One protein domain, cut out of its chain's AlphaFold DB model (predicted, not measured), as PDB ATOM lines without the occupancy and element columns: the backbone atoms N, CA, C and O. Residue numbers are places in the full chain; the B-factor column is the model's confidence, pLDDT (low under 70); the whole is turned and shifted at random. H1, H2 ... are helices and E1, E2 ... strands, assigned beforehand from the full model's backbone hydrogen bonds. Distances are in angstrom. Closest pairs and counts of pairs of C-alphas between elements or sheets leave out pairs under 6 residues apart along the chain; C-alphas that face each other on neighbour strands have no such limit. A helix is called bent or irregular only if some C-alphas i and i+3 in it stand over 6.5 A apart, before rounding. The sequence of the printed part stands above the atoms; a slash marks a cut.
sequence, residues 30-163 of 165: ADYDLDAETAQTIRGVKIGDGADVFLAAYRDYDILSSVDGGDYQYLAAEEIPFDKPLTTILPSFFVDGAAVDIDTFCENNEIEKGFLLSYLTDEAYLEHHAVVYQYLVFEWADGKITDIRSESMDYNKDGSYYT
ATOM      1  N   ALA A  30      25.084  17.718  73.160       94.06
ATOM      2  CA  ALA A  30      23.649  18.002  73.233       94.06
ATOM      3  C   ALA A  30      23.280  18.939  74.395       94.06
ATOM      4  O   ALA A  30      22.244  19.596  74.345       94.06
ATOM      5  N   ASP A  31      24.114  19.032  75.440       95.88
ATOM      6  CA  ASP A  31      23.885  19.981  76.534       95.88
ATOM      7  C   ASP A  31      23.971  21.442  76.071       95.88
ATOM      8  O   ASP A  31      23.435  22.315  76.747       95.88
ATOM      9  N   TYR A  32      24.582  21.697  74.910       95.81
ATOM     10  CA  TYR A  32      24.698  23.015  74.286       95.81
ATOM     11  C   TYR A  32      23.528  23.363  73.357       95.81
ATOM     12  O   TYR A  32      23.481  24.479  72.836       95.81
ATOM     13  N   ASP A  33      22.573  22.450  73.157       95.25
ATOM     14  CA  ASP A  33      21.365  22.740  72.391       95.25
ATOM     15  C   ASP A  33      20.399  23.612  73.208       95.25
ATOM     16  O   ASP A  33      20.141  23.380  74.396       95.25
ATOM     17  N   LEU A  34      19.826  24.613  72.540       95.81
ATOM     18  CA  LEU A  34      18.776  25.469  73.083       95.81
ATOM     19  C   LEU A  34      17.481  25.259  72.309       95.81
ATOM     20  O   LEU A  34      17.480  25.133  71.081       95.81
ATOM     21  N   ASP A  35      16.362  25.278  73.026       95.56
ATOM     22  CA  ASP A  35      15.055  25.372  72.393       95.56
ATOM     23  C   ASP A  35      14.960  26.677  71.585       95.56
ATOM     24  O   ASP A  35      15.159  27.773  72.112       95.56
ATOM     25  N   ALA A  36      14.653  26.555  70.293       90.06
ATOM     26  CA  ALA A  36      14.714  27.671  69.352       90.06
ATOM     27  C   ALA A  36      13.666  28.769  69.615       90.06
ATOM     28  O   ALA A  36      13.831  29.892  69.141       90.06
ATOM     29  N   GLU A  37      12.585  28.457  70.335       90.12
ATOM     30  CA  GLU A  37      11.508  29.411  70.622       90.12
ATOM     31  C   GLU A  37      11.677  30.080  71.988       90.12
ATOM     32  O   GLU A  37      11.302  31.240  72.164       90.12
ATOM     33  N   THR A  38      12.229  29.355  72.961       89.69
ATOM     34  CA  THR A  38      12.243  29.760  74.373       89.69
ATOM     35  C   THR A  38      13.637  29.994  74.947       89.69
ATOM     36  O   THR A  38      13.739  30.475  76.076       89.69
ATOM     37  N   ALA A  39      14.692  29.650  74.201       92.06
ATOM     38  CA  ALA A  39      16.079  29.620  74.669       92.06
ATOM     39  C   ALA A  39      16.277  28.748  75.929       92.06
ATOM     40  O   ALA A  39      17.202  28.963  76.710       92.06
ATOM     41  N   GLN A  40      15.396  27.769  76.155       97.00
ATOM     42  CA  GLN A  40      15.500  26.840  77.274       97.00
ATOM     43  C   GLN A  40      16.586  25.793  76.996       97.00
ATOM     44  O   GLN A  40      16.642  25.222  75.907       97.00
ATOM     45  N   THR A  41      17.423  25.503  77.993       97.94
ATOM     46  CA  THR A  41      18.422  24.432  77.906       97.94
ATOM     47  C   THR A  41      17.760  23.061  78.008       97.94
ATOM     48  O   THR A  41      16.702  22.910  78.626       97.94
ATOM     49  N   ILE A  42      18.415  22.010  77.509       96.62
ATOM     50  CA  ILE A  42      17.900  20.634  77.648       96.62
ATOM     51  C   ILE A  42      17.760  20.175  79.113       96.62
ATOM     52  O   ILE A  42      17.019  19.238  79.409       96.62
ATOM     53  N   ARG A  43      18.442  20.857  80.045       96.12
ATOM     54  CA  ARG A  43      18.349  20.633  81.500       96.12
ATOM     55  C   ARG A  43      17.264  21.463  82.179       96.12
ATOM     56  O   ARG A  43      17.108  21.398  83.395       96.12
ATOM     57  N   GLY A  44      16.496  22.214  81.400       97.12
ATOM     58  CA  GLY A  44      15.295  22.896  81.848       97.12
ATOM     59  C   GLY A  44      15.493  24.338  82.309       97.12
ATOM     60  O   GLY A  44      14.490  24.956  82.663       97.12
ATOM     61  N   VAL A  45      16.715  24.880  82.268       98.44
ATOM     62  CA  VAL A  45      17.009  26.274  82.650       98.44
ATOM     63  C   VAL A  45      16.563  27.224  81.540       98.44
ATOM     64  O   VAL A  45      16.832  26.971  80.369       98.44
ATOM     65  N   LYS A  46      15.892  28.319  81.896       98.12
ATOM     66  CA  LYS A  46      15.367  29.320  80.953       98.12
ATOM     67  C   LYS A  46      15.516  30.749  81.480       98.12
ATOM     68  O   LYS A  46      15.772  30.982  82.661       98.12
ATOM     69  N   ILE A  47      15.283  31.718  80.598       98.06
ATOM     70  CA  ILE A  47      15.214  33.140  80.956       98.06
ATOM     71  C   ILE A  47      14.164  33.355  82.064       98.06
ATOM     72  O   ILE A  47      13.042  32.843  82.001       98.06
ATOM     73  N   GLY A  48      14.534  34.125  83.090       97.88
ATOM     74  CA  GLY A  48      13.730  34.401  84.284       97.88
ATOM     75  C   GLY A  48      13.914  33.410  85.441       97.88
ATOM     76  O   GLY A  48      13.420  33.666  86.551       97.88
ATOM     77  N   ASP A  49      14.640  32.309  85.231       98.50
ATOM     78  CA  ASP A  49      15.030  31.411  86.316       98.50
ATOM     79  C   ASP A  49      16.080  32.065  87.230       98.50
ATOM     80  O   ASP A  49      16.756  33.029  86.862       98.50
ATOM     81  N   GLY A  50      16.142  31.586  88.474       98.19
ATOM     82  CA  GLY A  50      17.096  32.044  89.483       98.19
ATOM     83  C   GLY A  50      18.264  31.080  89.683       98.19
ATOM     84  O   GLY A  50      18.327  29.999  89.090       98.19
ATOM     85  N   ALA A  51      19.173  31.474  90.575       97.88
ATOM     86  CA  ALA A  51      20.351  30.691  90.942       97.88
ATOM     87  C   ALA A  51      20.017  29.277  91.451       97.88
ATOM     88  O   ALA A  51      20.774  28.346  91.214       97.88
ATOM     89  N   ASP A  52      18.881  29.095  92.124       97.62
ATOM     90  CA  ASP A  52      18.429  27.802  92.639       97.62
ATOM     91  C   ASP A  52      18.199  26.778  91.520       97.62
ATOM     92  O   ASP A  52      18.679  25.648  91.606       97.62
ATOM     93  N   VAL A  53      17.521  27.190  90.446       98.31
ATOM     94  CA  VAL A  53      17.264  26.339  89.277       98.31
ATOM     95  C   VAL A  53      18.557  26.086  88.502       98.31
ATOM     96  O   VAL A  53      18.843  24.949  88.131       98.31
ATOM     97  N   PHE A  54      19.372  27.125  88.304       98.25
ATOM     98  CA  PHE A  54      20.651  27.012  87.602       98.25
ATOM     99  C   PHE A  54      21.627  26.070  88.314       98.25
ATOM    100  O   PHE A  54      22.163  25.149  87.700       98.25
ATOM    101  N   LEU A  55      21.826  26.246  89.622       97.56
ATOM    102  CA  LEU A  55      22.727  25.402  90.403       97.56
ATOM    103  C   LEU A  55      22.185  23.979  90.558       97.56
ATOM    104  O   LEU A  55      22.972  23.039  90.568       97.56
ATOM    105  N   ALA A  56      20.865  23.780  90.614       97.44
ATOM    106  CA  ALA A  56      20.301  22.430  90.573       97.44
ATOM    107  C   ALA A  56      20.656  21.688  89.271       97.44
ATOM    108  O   ALA A  56      20.819  20.469  89.296       97.44
ATOM    109  N   ALA A  57      20.793  22.406  88.152       97.06
ATOM    110  CA  ALA A  57      21.165  21.827  86.865       97.06
ATOM    111  C   ALA A  57      22.684  21.665  86.679       97.06
ATOM    112  O   ALA A  57      23.111  20.688  86.054       97.06
ATOM    113  N   TYR A  58      23.483  22.613  87.192       96.44
ATOM    114  CA  TYR A  58      24.871  22.792  86.754       96.44
ATOM    115  C   TYR A  58      25.940  22.865  87.851       96.44
ATOM    116  O   TYR A  58      27.116  22.966  87.513       96.44
ATOM    117  N   ARG A  59      25.592  22.798  89.143       94.75
ATOM    118  CA  ARG A  59      26.571  23.003  90.236       94.75
ATOM    119  C   ARG A  59      27.786  22.067  90.219       94.75
ATOM    120  O   ARG A  59      28.805  22.420  90.799       94.75
ATOM    121  N   ASP A  60      27.658  20.895  89.604       92.25
ATOM    122  CA  ASP A  60      28.711  19.875  89.563       92.25
ATOM    123  C   ASP A  60      29.633  20.020  88.333       92.25
ATOM    124  O   ASP A  60      30.616  19.293  88.208       92.25
ATOM    125  N   TYR A  61      29.343  20.959  87.424       92.31
ATOM    126  CA  TYR A  61      30.129  21.226  86.213       92.31
ATOM    127  C   TYR A  61      31.089  22.404  86.419       92.31
ATOM    128  O   TYR A  61      31.083  23.075  87.452       92.31
ATOM    129  N   ASP A  62      31.979  22.650  85.457       90.06
ATOM    130  CA  ASP A  62      32.799  23.862  85.464       90.06
ATOM    131  C   ASP A  62      31.940  25.078  85.137       90.06
ATOM    132  O   ASP A  62      31.364  25.174  84.056       90.06
ATOM    133  N   ILE A  63      31.872  26.014  86.086       95.25
ATOM    134  CA  ILE A  63      31.209  27.302  85.915       95.25
ATOM    135  C   ILE A  63      32.287  28.380  85.990       95.25
ATOM    136  O   ILE A  63      32.858  28.632  87.053       95.25
ATOM    137  N   LEU A  64      32.556  29.040  84.864       95.75
ATOM    138  CA  LEU A  64      33.369  30.253  84.867       95.75
ATOM    139  C   LEU A  64      32.454  31.465  84.979       95.75
ATOM    140  O   LEU A  64      31.403  31.522  84.349       95.75
ATOM    141  N   SER A  65      32.860  32.442  85.779       97.50
ATOM    142  CA  SER A  65      32.085  33.648  86.051       97.50
ATOM    143  C   SER A  65      32.897  34.890  85.707       97.50
ATOM    144  O   SER A  65      34.046  35.014  86.127       97.50
ATOM    145  N   SER A  66      32.284  35.819  84.981       97.38
ATOM    146  CA  SER A  66      32.759  37.184  84.767       97.38
ATOM    147  C   SER A  66      31.831  38.129  85.524       97.38
ATOM    148  O   SER A  66      30.658  38.278  85.181       97.38
ATOM    149  N   VAL A  67      32.335  38.731  86.600       95.19
ATOM    150  CA  VAL A  67      31.570  39.671  87.433       95.19
ATOM    151  C   VAL A  67      31.834  41.084  86.932       95.19
ATOM    152  O   VAL A  67      32.995  41.454  86.751       95.19
ATOM    153  N   ASP A  68      30.772  41.860  86.692       90.81
ATOM    154  CA  ASP A  68      30.853  43.241  86.192       90.81
ATOM    155  C   ASP A  68      31.720  43.402  84.913       90.81
ATOM    156  O   ASP A  68      32.345  44.440  84.695       90.81
ATOM    157  N   GLY A  69      31.775  42.368  84.061       89.12
ATOM    158  CA  GLY A  69      32.545  42.367  82.809       89.12
ATOM    159  C   GLY A  69      34.059  42.182  82.969       89.12
ATOM    160  O   GLY A  69      34.806  42.487  82.040       89.12
ATOM    161  N   GLY A  70      34.525  41.722  84.135       92.69
ATOM    162  CA  GLY A  70      35.924  41.345  84.356       92.69
ATOM    163  C   GLY A  70      36.329  40.037  83.662       92.69
ATOM    164  O   GLY A  70      35.552  39.429  82.925       92.69
ATOM    165  N   ASP A  71      37.548  39.574  83.930       94.00
ATOM    166  CA  ASP A  71      38.029  38.299  83.395       94.00
ATOM    167  C   ASP A  71      37.204  37.115  83.923       94.00
ATOM    168  O   ASP A  71      36.705  37.126  85.054       94.00
ATOM    169  N   TYR A  72      37.078  36.071  83.103       94.56
ATOM    170  CA  TYR A  72      36.454  34.822  83.522       94.56
ATOM    171  C   TYR A  72      37.335  34.099  84.535       94.56
ATOM    172  O   TYR A  72      38.509  33.831  84.287       94.56
ATOM    173  N   GLN A  73      36.736  33.726  85.658       93.88
ATOM    174  CA  GLN A  73      37.400  32.977  86.715       93.88
ATOM    175  C   GLN A  73      36.501  31.857  87.221       93.88
ATOM    176  O   GLN A  73      35.273  31.960  87.196       93.88
ATOM    177  N   TYR A  74      37.125  30.792  87.710       91.94
ATOM    178  CA  TYR A  74      36.407  29.768  88.449       91.94
ATOM    179  C   TYR A  74      36.005  30.326  89.816       91.94
ATOM    180  O   TYR A  74      36.860  30.785  90.576       91.94
ATOM    181  N   LEU A  75      34.712  30.267  90.124       90.25
ATOM    182  CA  LEU A  75      34.170  30.525  91.455       90.25
ATOM    183  C   LEU A  75      33.466  29.254  91.917       90.25
ATOM    184  O   LEU A  75      32.781  28.609  91.121       90.25
ATOM    185  N   ALA A  76      33.602  28.897  93.197       90.00
ATOM    186  CA  ALA A  76      32.765  27.835  93.745       90.00
ATOM    187  C   ALA A  76      31.285  28.228  93.612       90.00
ATOM    188  O   ALA A  76      30.948  29.411  93.685       90.00
ATOM    189  N   ALA A  77      30.394  27.249  93.432       91.06
ATOM    190  CA  ALA A  77      28.968  27.492  93.200       91.06
ATOM    191  C   ALA A  77      28.331  28.416  94.258       91.06
ATOM    192  O   ALA A  77      27.477  29.241  93.939       91.06
ATOM    193  N   GLU A  78      28.773  28.298  95.511       90.50
ATOM    194  CA  GLU A  78      28.309  29.089  96.653       90.50
ATOM    195  C   GLU A  78      28.884  30.518  96.697       90.50
ATOM    196  O   GLU A  78      28.385  31.358  97.445       90.50
ATOM    197  N   GLU A  79      29.929  30.796  95.917       94.56
ATOM    198  CA  GLU A  79      30.628  32.085  95.858       94.56
ATOM    199  C   GLU A  79      30.195  32.947  94.663       94.56
ATOM    200  O   GLU A  79      30.551  34.126  94.601       94.56
ATOM    201  N   ILE A  80      29.421  32.392  93.722       96.38
ATOM    202  CA  ILE A  80      28.941  33.126  92.547       96.38
ATOM    203  C   ILE A  80      27.936  34.210  92.994       96.38
ATOM    204  O   ILE A  80      26.886  33.884  93.559       96.38
ATOM    205  N   PRO A  81      28.204  35.506  92.735       96.31
ATOM    206  CA  PRO A  81      27.377  36.605  93.229       96.31
ATOM    207  C   PRO A  81      26.177  36.871  92.308       96.31
ATOM    208  O   PRO A  81      26.109  37.912  91.656       96.31
ATOM    209  N   PHE A  82      25.229  35.930  92.237       96.56
ATOM    210  CA  PHE A  82      24.062  36.002  91.340       96.56
ATOM    211  C   PHE A  82      23.170  37.242  91.529       96.56
ATOM    212  O   PHE A  82      22.364  37.562  90.660       96.56
ATOM    213  N   ASP A  83      23.289  37.940  92.659       92.81
ATOM    214  CA  ASP A  83      22.588  39.192  92.952       92.81
ATOM    215  C   ASP A  83      23.172  40.416  92.227       92.81
ATOM    216  O   ASP A  83      22.561  41.486  92.242       92.81
ATOM    217  N   LYS A  84      24.331  40.273  91.578       92.94
ATOM    218  CA  LYS A  84      24.985  41.317  90.782       92.94
ATOM    219  C   LYS A  84      24.811  41.080  89.282       92.94
ATOM    220  O   LYS A  84      24.488  39.967  88.874       92.94
ATOM    221  N   PRO A  85      25.078  42.092  88.442       95.25
ATOM    222  CA  PRO A  85      25.331  41.864  87.029       95.25
ATOM    223  C   PRO A  85      26.554  40.956  86.841       95.25
ATOM    224  O   PRO A  85      27.669  41.292  87.249       95.25
ATOM    225  N   LEU A  86      26.351  39.793  86.230       97.62
ATOM    226  CA  LEU A  86      27.446  38.904  85.856       97.62
ATOM    227  C   LEU A  86      27.108  38.096  84.608       97.62
ATOM    228  O   LEU A  86      25.951  37.979  84.204       97.62
ATOM    229  N   THR A  87      28.130  37.465  84.054       98.31
ATOM    230  CA  THR A  87      27.989  36.421  83.047       98.31
ATOM    231  C   THR A  87      28.578  35.135  83.601       98.31
ATOM    232  O   THR A  87      29.710  35.138  84.086       98.31
ATOM    233  N   THR A  88      27.837  34.033  83.526       98.31
ATOM    234  CA  THR A  88      28.400  32.698  83.757       98.31
ATOM    235  C   THR A  88      28.494  31.941  82.444       98.31
ATOM    236  O   THR A  88      27.647  32.106  81.565       98.31
ATOM    237  N   ILE A  89      29.526  31.111  82.308       97.75
ATOM    238  CA  ILE A  89      29.663  30.187  81.188       97.75
ATOM    239  C   ILE A  89      29.918  28.759  81.662       97.75
ATOM    240  O   ILE A  89      30.552  28.542  82.696       97.75
ATOM    241  N   LEU A  90      29.438  27.802  80.868       96.88
ATOM    242  CA  LEU A  90      29.684  26.367  81.022       96.88
ATOM    243  C   LEU A  90      30.555  25.871  79.858       96.88
ATOM    244  O   LEU A  90      30.017  25.425  78.840       96.88
ATOM    245  N   PRO A  91      31.882  26.015  79.941       95.62
ATOM    246  CA  PRO A  91      32.773  25.703  78.836       95.62
ATOM    247  C   PRO A  91      33.071  24.205  78.741       95.62
ATOM    248  O   PRO A  91      33.150  23.505  79.748       95.62
ATOM    249  N   SER A  92      33.291  23.705  77.529       95.62
ATOM    250  CA  SER A  92      33.890  22.390  77.293       95.62
ATOM    251  C   SER A  92      34.670  22.375  75.986       95.62
ATOM    252  O   SER A  92      34.264  22.966  74.983       95.62
ATOM    253  N   PHE A  93      35.794  21.665  76.003       95.56
ATOM    254  CA  PHE A  93      36.473  21.241  74.786       95.56
ATOM    255  C   PHE A  93      35.963  19.865  74.383       95.56
ATOM    256  O   PHE A  93      35.792  18.983  75.222       95.56
ATOM    257  N   PHE A  94      35.763  19.685  73.087       96.56
ATOM    258  CA  PHE A  94      35.431  18.424  72.458       96.56
ATOM    259  C   PHE A  94      36.557  18.045  71.509       96.56
ATOM    260  O   PHE A  94      36.881  18.818  70.610       96.56
ATOM    261  N   VAL A  95      37.116  16.854  71.696       96.12
ATOM    262  CA  VAL A  95      38.094  16.248  70.790       96.12
ATOM    263  C   VAL A  95      37.439  15.022  70.170       96.12
ATOM    264  O   VAL A  95      36.950  14.144  70.878       96.12
ATOM    265  N   ASP A  96      37.354  14.999  68.842       95.81
ATOM    266  CA  ASP A  96      36.686  13.950  68.060       95.81
ATOM    267  C   ASP A  96      35.237  13.676  68.511       95.81
ATOM    268  O   ASP A  96      34.727  12.556  68.444       95.81
ATOM    269  N   GLY A  97      34.557  14.729  68.977       92.69
ATOM    270  CA  GLY A  97      33.173  14.682  69.457       92.69
ATOM    271  C   GLY A  97      33.000  14.210  70.904       92.69
ATOM    272  O   GLY A  97      31.869  14.184  71.388       92.69
ATOM    273  N   ALA A  98      34.083  13.874  71.611       94.31
ATOM    274  CA  ALA A  98      34.055  13.544  73.033       94.31
ATOM    275  C   ALA A  98      34.485  14.747  73.877       94.31
ATOM    276  O   ALA A  98      35.497  15.382  73.584       94.31
ATOM    277  N   ALA A  99      33.718  15.054  74.925       94.50
ATOM    278  CA  ALA A  99      34.091  16.088  75.880       94.50
ATOM    279  C   ALA A  99      35.383  15.708  76.606       94.50
ATOM    280  O   ALA A  99      35.608  14.540  76.931       94.50
ATOM    281  N   VAL A 100      36.216  16.708  76.858       93.25
ATOM    282  CA  VAL A 100      37.536  16.545  77.454       93.25
ATOM    283  C   VAL A 100      37.517  17.020  78.899       93.25
ATOM    284  O   VAL A 100      37.254  18.191  79.167       93.25
ATOM    285  N   ASP A 101      37.863  16.125  79.822       92.75
ATOM    286  CA  ASP A 101      38.301  16.519  81.160       92.75
ATOM    287  C   ASP A 101      39.701  17.130  81.050       92.75
ATOM    288  O   ASP A 101      40.655  16.453  80.659       92.75
ATOM    289  N   ILE A 102      39.816  18.430  81.330       91.38
ATOM    290  CA  ILE A 102      41.054  19.187  81.100       91.38
ATOM    291  C   ILE A 102      42.214  18.612  81.914       91.38
ATOM    292  O   ILE A 102      43.333  18.542  81.407       91.38
ATOM    293  N   ASP A 103      41.960  18.193  83.149       91.25
ATOM    294  CA  ASP A 103      43.002  17.753  84.074       91.25
ATOM    295  C   ASP A 103      43.575  16.415  83.615       91.25
ATOM    296  O   ASP A 103      44.773  16.307  83.356       91.25
ATOM    297  N   THR A 104      42.698  15.445  83.372       91.88
ATOM    298  CA  THR A 104      43.038  14.120  82.852       91.88
ATOM    299  C   THR A 104      43.674  14.208  81.468       91.88
ATOM    300  O   THR A 104      44.632  13.496  81.171       91.88
ATOM    301  N   PHE A 105      43.177  15.089  80.597       94.06
ATOM    302  CA  PHE A 105      43.764  15.290  79.274       94.06
ATOM    303  C   PHE A 105      45.169  15.873  79.360       94.06
ATOM    304  O   PHE A 105      46.066  15.391  78.668       94.06
ATOM    305  N   CYS A 106      45.374  16.878  80.214       94.56
ATOM    306  CA  CYS A 106      46.691  17.464  80.421       94.56
ATOM    307  C   CYS A 106      47.676  16.435  80.987       94.56
ATOM    308  O   CYS A 106      48.793  16.315  80.485       94.56
ATOM    309  N   GLU A 107      47.243  15.650  81.978       94.88
ATOM    310  CA  GLU A 107      48.039  14.571  82.570       94.88
ATOM    311  C   GLU A 107      48.410  13.495  81.540       94.88
ATOM    312  O   GLU A 107      49.580  13.133  81.427       94.88
ATOM    313  N   ASN A 108      47.446  13.028  80.739       94.06
ATOM    314  CA  ASN A 108      47.668  11.979  79.737       94.06
ATOM    315  C   ASN A 108      48.585  12.410  78.585       94.06
ATOM    316  O   ASN A 108      49.216  11.555  77.964       94.06
ATOM    317  N   ASN A 109      48.640  13.709  78.283       93.50
ATOM    318  CA  ASN A 109      49.458  14.263  77.202       93.50
ATOM    319  C   ASN A 109      50.738  14.949  77.702       93.50
ATOM    320  O   ASN A 109      51.468  15.518  76.894       93.50
ATOM    321  N   GLU A 110      51.018  14.893  79.009       95.75
ATOM    322  CA  GLU A 110      52.188  15.519  79.642       95.75
ATOM    323  C   GLU A 110      52.313  17.029  79.343       95.75
ATOM    324  O   GLU A 110      53.411  17.557  79.157       95.75
ATOM    325  N   ILE A 111      51.180  17.742  79.310       95.25
ATOM    326  CA  ILE A 111      51.128  19.192  79.073       95.25
ATOM    327  C   ILE A 111      50.732  19.952  80.341       95.25
ATOM    328  O   ILE A 111      49.894  19.510  81.125       95.25
ATOM    329  N   GLU A 112      51.308  21.138  80.552       93.69
ATOM    330  CA  GLU A 112      50.815  22.043  81.595       93.69
ATOM    331  C   GLU A 112      49.522  22.724  81.122       93.69
ATOM    332  O   GLU A 112      49.407  23.095  79.953       93.69
ATOM    333  N   LYS A 113      48.570  22.979  82.034       89.50
ATOM    334  CA  LYS A 113      47.270  23.595  81.692       89.50
ATOM    335  C   LYS A 113      47.405  24.925  80.938       89.50
ATOM    336  O   LYS A 113      46.590  25.226  80.073       89.50
ATOM    337  N   GLY A 114      48.451  25.707  81.230       90.38
ATOM    338  CA  GLY A 114      48.741  26.967  80.533       90.38
ATOM    339  C   GLY A 114      49.070  26.807  79.042       90.38
ATOM    340  O   GLY A 114      48.929  27.763  78.290       90.38
ATOM    341  N   PHE A 115      49.456  25.603  78.609       93.25
ATOM    342  CA  PHE A 115      49.731  25.258  77.212       93.25
ATOM    343  C   PHE A 115      48.595  24.466  76.548       93.25
ATOM    344  O   PHE A 115      48.728  24.094  75.381       93.25
ATOM    345  N   LEU A 116      47.476  24.224  77.246       93.25
ATOM    346  CA  LEU A 116      46.349  23.453  76.711       93.25
ATOM    347  C   LEU A 116      45.855  24.025  75.383       93.25
ATOM    348  O   LEU A 116      45.748  23.292  74.405       93.25
ATOM    349  N   LEU A 117      45.578  25.332  75.341       92.06
ATOM    350  CA  LEU A 117      45.048  25.956  74.133       92.06
ATOM    351  C   LEU A 117      46.044  25.836  72.977       92.06
ATOM    352  O   LEU A 117      45.663  25.376  71.911       92.06
ATOM    353  N   SER A 118      47.325  26.153  73.204       92.44
ATOM    354  CA  SER A 118      48.355  26.017  72.167       92.44
ATOM    355  C   SER A 118      48.493  24.587  71.645       92.44
ATOM    356  O   SER A 118      48.754  24.406  70.462       92.44
ATOM    357  N   TYR A 119      48.303  23.586  72.509       94.62
ATOM    358  CA  TYR A 119      48.336  22.180  72.120       94.62
ATOM    359  C   TYR A 119      47.117  21.804  71.271       94.62
ATOM    360  O   TYR A 119      47.257  21.224  70.200       94.62
ATOM    361  N   LEU A 120      45.916  22.177  71.722       94.06
ATOM    362  CA  LEU A 120      44.658  21.875  71.036       94.06
ATOM    363  C   LEU A 120      44.506  22.600  69.692       94.06
ATOM    364  O   LEU A 120      43.709  22.171  68.862       94.06
ATOM    365  N   THR A 121      45.258  23.681  69.472       92.56
ATOM    366  CA  THR A 121      45.274  24.432  68.208       92.56
ATOM    367  C   THR A 121      46.522  24.184  67.359       92.56
ATOM    368  O   THR A 121      46.727  24.887  66.368       92.56
ATOM    369  N   ASP A 122      47.387  23.248  67.751       93.00
ATOM    370  CA  ASP A 122      48.571  22.892  66.970       93.00
ATOM    371  C   ASP A 122      48.166  22.262  65.627       93.00
ATOM    372  O   ASP A 122      47.260  21.431  65.563       93.00
ATOM    373  N   GLU A 123      48.846  22.643  64.541       91.38
ATOM    374  CA  GLU A 123      48.510  22.158  63.197       91.38
ATOM    375  C   GLU A 123      48.637  20.635  63.084       91.38
ATOM    376  O   GLU A 123      47.748  19.994  62.525       91.38
ATOM    377  N   ALA A 124      49.689  20.036  63.652       92.81
ATOM    378  CA  ALA A 124      49.889  18.590  63.579       92.81
ATOM    379  C   ALA A 124      48.856  17.831  64.425       92.81
ATOM    380  O   ALA A 124      48.463  16.718  64.069       92.81
ATOM    381  N   TYR A 125      48.380  18.429  65.520       94.50
ATOM    382  CA  TYR A 125      47.267  17.874  66.290       94.50
ATOM    383  C   TYR A 125      45.954  17.923  65.493       94.50
ATOM    384  O   TYR A 125      45.263  16.909  65.352       94.50
ATOM    385  N   LEU A 126      45.641  19.079  64.899       94.44
ATOM    386  CA  LEU A 126      44.420  19.311  64.119       94.44
ATOM    387  C   LEU A 126      44.373  18.542  62.784       94.44
ATOM    388  O   LEU A 126      43.291  18.346  62.230       94.44
ATOM    389  N   GLU A 127      45.512  18.067  62.268       94.31
ATOM    390  CA  GLU A 127      45.564  17.138  61.124       94.31
ATOM    391  C   GLU A 127      44.938  15.768  61.434       94.31
ATOM    392  O   GLU A 127      44.497  15.058  60.523       94.31
ATOM    393  N   HIS A 128      44.894  15.387  62.713       96.06
ATOM    394  CA  HIS A 128      44.435  14.071  63.156       96.06
ATOM    395  C   HIS A 128      43.195  14.113  64.044       96.06
ATOM    396  O   HIS A 128      42.509  13.095  64.141       96.06
ATOM    397  N   HIS A 129      42.894  15.266  64.637       96.44
ATOM    398  CA  HIS A 129      41.806  15.433  65.591       96.44
ATOM    399  C   HIS A 129      40.895  16.602  65.225       96.44
ATOM    400  O   HIS A 129      41.353  17.663  64.798       96.44
ATOM    401  N   ALA A 130      39.594  16.416  65.432       95.06
ATOM    402  CA  ALA A 130      38.617  17.494  65.362       95.06
ATOM    403  C   ALA A 130      38.462  18.143  66.741       95.06
ATOM    404  O   ALA A 130      38.064  17.464  67.685       95.06
ATOM    405  N   VAL A 131      38.733  19.443  66.860       96.31
ATOM    406  CA  VAL A 131      38.661  20.175  68.129       96.31
ATOM    407  C   VAL A 131      37.596  21.260  68.055       96.31
ATOM    408  O   VAL A 131      37.666  22.182  67.244       96.31
ATOM    409  N   VAL A 132      36.616  21.176  68.951       96.12
ATOM    410  CA  VAL A 132      35.543  22.164  69.078       96.12
ATOM    411  C   VAL A 132      35.484  22.659  70.513       96.12
ATOM    412  O   VAL A 132      35.412  21.868  71.447       96.12
ATOM    413  N   TYR A 133      35.473  23.972  70.704       95.38
ATOM    414  CA  TYR A 133      35.126  24.579  71.984       95.38
ATOM    415  C   TYR A 133      33.670  25.017  71.952       95.38
ATOM    416  O   TYR A 133      33.251  25.692  71.011       95.38
ATOM    417  N   GLN A 134      32.892  24.612  72.951       96.38
ATOM    418  CA  GLN A 134      31.506  25.040  73.123       96.38
ATOM    419  C   GLN A 134      31.314  25.613  74.516       96.38
ATOM    420  O   GLN A 134      31.931  25.163  75.483       96.38
ATOM    421  N   TYR A 135      30.460  26.622  74.620       96.75
ATOM    422  CA  TYR A 135      30.087  27.192  75.903       96.75
ATOM    423  C   TYR A 135      28.645  27.699  75.870       96.75
ATOM    424  O   TYR A 135      28.228  28.383  74.935       96.75
ATOM    425  N   LEU A 136      27.881  27.366  76.914       97.88
ATOM    426  CA  LEU A 136      26.622  28.040  77.207       97.88
ATOM    427  C   LEU A 136      26.936  29.299  77.994       97.88
ATOM    428  O   LEU A 136      27.704  29.232  78.951       97.88
ATOM    429  N   VAL A 137      26.324  30.409  77.616       98.12
ATOM    430  CA  VAL A 137      26.415  31.693  78.304       98.12
ATOM    431  C   VAL A 137      25.081  31.983  78.968       98.12
ATOM    432  O   VAL A 137      24.032  31.830  78.343       98.12
ATOM    433  N   PHE A 138      25.140  32.449  80.210       98.38
ATOM    434  CA  PHE A 138      24.000  32.965  80.952       98.38
ATOM    435  C   PHE A 138      24.331  34.379  81.407       98.38
ATOM    436  O   PHE A 138      25.301  34.591  82.142       98.38
ATOM    437  N   GLU A 139      23.534  35.348  80.973       98.25
ATOM    438  CA  GLU A 139      23.607  36.710  81.500       98.25
ATOM    439  C   GLU A 139      22.674  36.847  82.696       98.25
ATOM    440  O   GLU A 139      21.542  36.357  82.674       98.25
ATOM    441  N   TRP A 140      23.155  37.515  83.740       98.25
ATOM    442  CA  TRP A 140      22.458  37.659  85.007       98.25
ATOM    443  C   TRP A 140      22.246  39.126  85.349       98.25
ATOM    444  O   TRP A 140      23.170  39.937  85.262       98.25
ATOM    445  N   ALA A 141      21.045  39.443  85.821       96.75
ATOM    446  CA  ALA A 141      20.734  40.709  86.469       96.75
ATOM    447  C   ALA A 141      19.663  40.493  87.544       96.75
ATOM    448  O   ALA A 141      18.735  39.706  87.362       96.75
ATOM    449  N   ASP A 142      19.792  41.194  88.673       95.31
ATOM    450  CA  ASP A 142      18.822  41.166  89.775       95.31
ATOM    451  C   ASP A 142      18.453  39.739  90.252       95.31
ATOM    452  O   ASP A 142      17.295  39.441  90.563       95.31
ATOM    453  N   GLY A 143      19.431  38.820  90.296       96.81
ATOM    454  CA  GLY A 143      19.211  37.434  90.728       96.81
ATOM    455  C   GLY A 143      18.594  36.513  89.675       96.81
ATOM    456  O   GLY A 143      18.239  35.378  90.012       96.81
ATOM    457  N   LYS A 144      18.419  36.986  88.435       98.31
ATOM    458  CA  LYS A 144      17.696  36.296  87.363       98.31
ATOM    459  C   LYS A 144      18.513  36.193  86.086       98.31
ATOM    460  O   LYS A 144      19.250  37.112  85.746       98.31
ATOM    461  N   ILE A 145      18.308  35.099  85.358       98.44
ATOM    462  CA  ILE A 145      18.848  34.934  84.007       98.44
ATOM    463  C   ILE A 145      18.073  35.844  83.053       98.44
ATOM    464  O   ILE A 145      16.845  35.745  82.963       98.44
ATOM    465  N   THR A 146      18.778  36.714  82.339       97.94
ATOM    466  CA  THR A 146      18.203  37.648  81.361       97.94
ATOM    467  C   THR A 146      18.432  37.225  79.918       97.94
ATOM    468  O   THR A 146      17.611  37.567  79.071       97.94
ATOM    469  N   ASP A 147      19.496  36.469  79.648       98.00
ATOM    470  CA  ASP A 147      19.812  35.927  78.326       98.00
ATOM    471  C   ASP A 147      20.482  34.554  78.445       98.00
ATOM    472  O   ASP A 147      21.183  34.283  79.427       98.00
ATOM    473  N   ILE A 148      20.247  33.697  77.449       98.31
ATOM    474  CA  ILE A 148      20.898  32.392  77.304       98.31
ATOM    475  C   ILE A 148      21.299  32.222  75.846       98.31
ATOM    476  O   ILE A 148      20.466  32.327  74.945       98.31
ATOM    477  N   ARG A 149      22.566  31.888  75.620       97.12
ATOM    478  CA  ARG A 149      23.107  31.653  74.279       97.12
ATOM    479  C   ARG A 149      24.111  30.512  74.288       97.12
ATOM    480  O   ARG A 149      24.760  30.245  75.295       97.12
ATOM    481  N   SER A 150      24.198  29.830  73.157       96.56
ATOM    482  CA  SER A 150      25.132  28.738  72.920       96.56
ATOM    483  C   SER A 150      26.111  29.169  71.849       96.56
ATOM    484  O   SER A 150      25.704  29.623  70.779       96.56
ATOM    485  N   GLU A 151      27.393  29.066  72.159       95.56
ATOM    486  CA  GLU A 151      28.475  29.509  71.296       95.56
ATOM    487  C   GLU A 151      29.411  28.340  71.015       95.56
ATOM    488  O   GLU A 151      29.627  27.468  71.862       95.56
ATOM    489  N   SER A 152      29.987  28.325  69.815       93.81
ATOM    490  CA  SER A 152      30.896  27.267  69.391       93.81
ATOM    491  C   SER A 152      32.001  27.809  68.495       93.81
ATOM    492  O   SER A 152      31.764  28.659  67.641       93.81
ATOM    493  N   MET A 153      33.205  27.277  68.683       93.75
ATOM    494  CA  MET A 153      34.382  27.534  67.865       93.75
ATOM    495  C   MET A 153      34.960  26.201  67.392       93.75
ATOM    496  O   MET A 153      35.317  25.354  68.208       93.75
ATOM    497  N   ASP A 154      35.032  26.017  66.074       94.12
ATOM    498  CA  ASP A 154      35.632  24.848  65.426       94.12
ATOM    499  C   ASP A 154      37.075  25.190  65.041       94.12
ATOM    500  O   ASP A 154      37.312  25.914  64.068       94.12
ATOM    501  N   TYR A 155      38.036  24.670  65.804       92.38
ATOM    502  CA  TYR A 155      39.456  24.951  65.599       92.38
ATOM    503  C   TYR A 155      40.033  24.270  64.358       92.38
ATOM    504  O   TYR A 155      41.175  24.519  64.019       92.38
ATOM    505  N   ASN A 156      39.285  23.438  63.632       91.56
ATOM    506  CA  ASN A 156      39.727  22.944  62.327       91.56
ATOM    507  C   ASN A 156      39.279  23.872  61.186       91.56
ATOM    508  O   ASN A 156      39.749  23.726  60.056       91.56
ATOM    509  N   LYS A 157      38.345  24.803  61.444       86.25
ATOM    510  CA  LYS A 157      37.750  25.683  60.421       86.25
ATOM    511  C   LYS A 157      38.000  27.171  60.649       86.25
ATOM    512  O   LYS A 157      38.070  27.920  59.674       86.25
ATOM    513  N   ASP A 158      38.090  27.614  61.897       74.12
ATOM    514  CA  ASP A 158      38.103  29.035  62.250       74.12
ATOM    515  C   ASP A 158      39.520  29.581  62.443       74.12
ATOM    516  O   ASP A 158      39.915  29.870  63.555       74.12
ATOM    517  N   GLY A 159      40.297  29.792  61.379       61.19
ATOM    518  CA  GLY A 159      41.698  30.245  61.489       61.19
ATOM    519  C   GLY A 159      41.959  31.603  62.184       61.19
ATOM    520  O   GLY A 159      43.093  32.084  62.156       61.19
ATOM    521  N   SER A 160      40.961  32.255  62.789       61.41
ATOM    522  CA  SER A 160      41.138  33.495  63.556       61.41
ATOM    523  C   SER A 160      42.087  33.339  64.759       61.41
ATOM    524  O   SER A 160      42.807  34.288  65.090       61.41
ATOM    525  N   TYR A 161      42.205  32.138  65.342       60.44
ATOM    526  CA  TYR A 161      43.110  31.861  66.469       60.44
ATOM    527  C   TYR A 161      44.611  31.913  66.112       60.44
ATOM    528  O   TYR A 161      45.424  32.180  66.994       60.44
ATOM    529  N   TYR A 162      45.011  31.771  64.838       52.72
ATOM    530  CA  TYR A 162      46.421  31.935  64.426       52.72
ATOM    531  C   TYR A 162      46.929  33.380  64.542       52.72
ATOM    532  O   TYR A 162      48.132  33.620  64.484       52.72
ATOM    533  N   THR A 163      46.027  34.358  64.666       47.19
ATOM    534  CA  THR A 163      46.382  35.788  64.703       47.19
ATOM    535  C   THR A 163      46.343  36.409  66.098       47.19
ATOM    536  O   THR A 163      46.738  37.565  66.249       47.19
TER     537      THR A 163
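What this domain is: This is residues 30 to 163 of the 165 residues of an uncharacterized protein of bacterium 1xD42-87 (UniProt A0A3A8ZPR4). Three long antiparallel strands, E2, E3 and E4, make a twisted ribbon along the longest axis, with the short strand E1 beside the first part of E2. H1 is near the end where E3 turns into E4, and H2, H3 and H4 gather at the opposite end, between E2 and E3 along the chain. The printed part has 134 residues with five named helices and four named strands, in the order H1 E1 E2 H2 H3 H4 E3 E4 H5, and its class is mixed, helices and strands. The sheet's order is E1 E2 E3 E4, all antiparallel. The whole is compact, with a radius of gyration of the C-alphas of 16.0 A and spans of 46 by 32 by 27 A.

How they stand to each other: Residues 30 to 50 hold no named element and lead to H1, residues 51 to 58, which only grazes the sheet and touches no helix. E1, residues 64 to 67, and E2, residues 86 to 95, form a hairpin, with N 66 and O 87 within hydrogen-bond range at 2.8 A. Residues 64 to 65 also pair with residues 73 to 74, antiparallel. H2, residues 102 to 108, and H3, residues 113 to 120, touch, about perpendicular at 80 degrees; their closest C-alphas, those of Cys 106 and Lys 113, are 6.3 A apart. H3 only grazes the sheet with residues 117 to 120 and is irregular, C-alphas 114 and 117 being 7.5 A apart. H4, residues 123 to 126, is close to H3 but not clearly touching, the closest C-alphas, of Tyr 119 and Tyr 125, being 7.3 A apart. E3, residues 131 to 141, is antiparallel to E2 at 167 degrees, with N 94 and O 132 at 2.8 A. E4, residues 144 to 154, forms a hairpin with E3, with N 137 and O 149 at 2.8 A. H5, residues 159 to 163, is not on the sheet, and H3 and H5 are apart. Each O i to N i+4 pair is within hydrogen-bond range in H1 and H2, against 2 of 4 in H3 and 0 of 1 in H5, where 2 of 2 O i to N i+3 pairs are; H4 is too short for an O i to N i+4 pair.

Where its parts are: H1 begins at C-alpha 51, (20.351, 30.691, 90.942), and is 10.0 A long. E2 measures 29.2 A, E3 32.9 A and E4 30.6 A. H5 ends at C-alpha 163, (46.382, 35.788, 64.703).

The domain as a whole: The two C-alphas farthest apart, those of Ala 124 and Asp 142, are 46.5 A apart. The printed part has no cut. The link from E1 to E2 is long, with 18 residues. The mean pLDDT of the printed part is 93.3, and residues 159 to 163 are under 70.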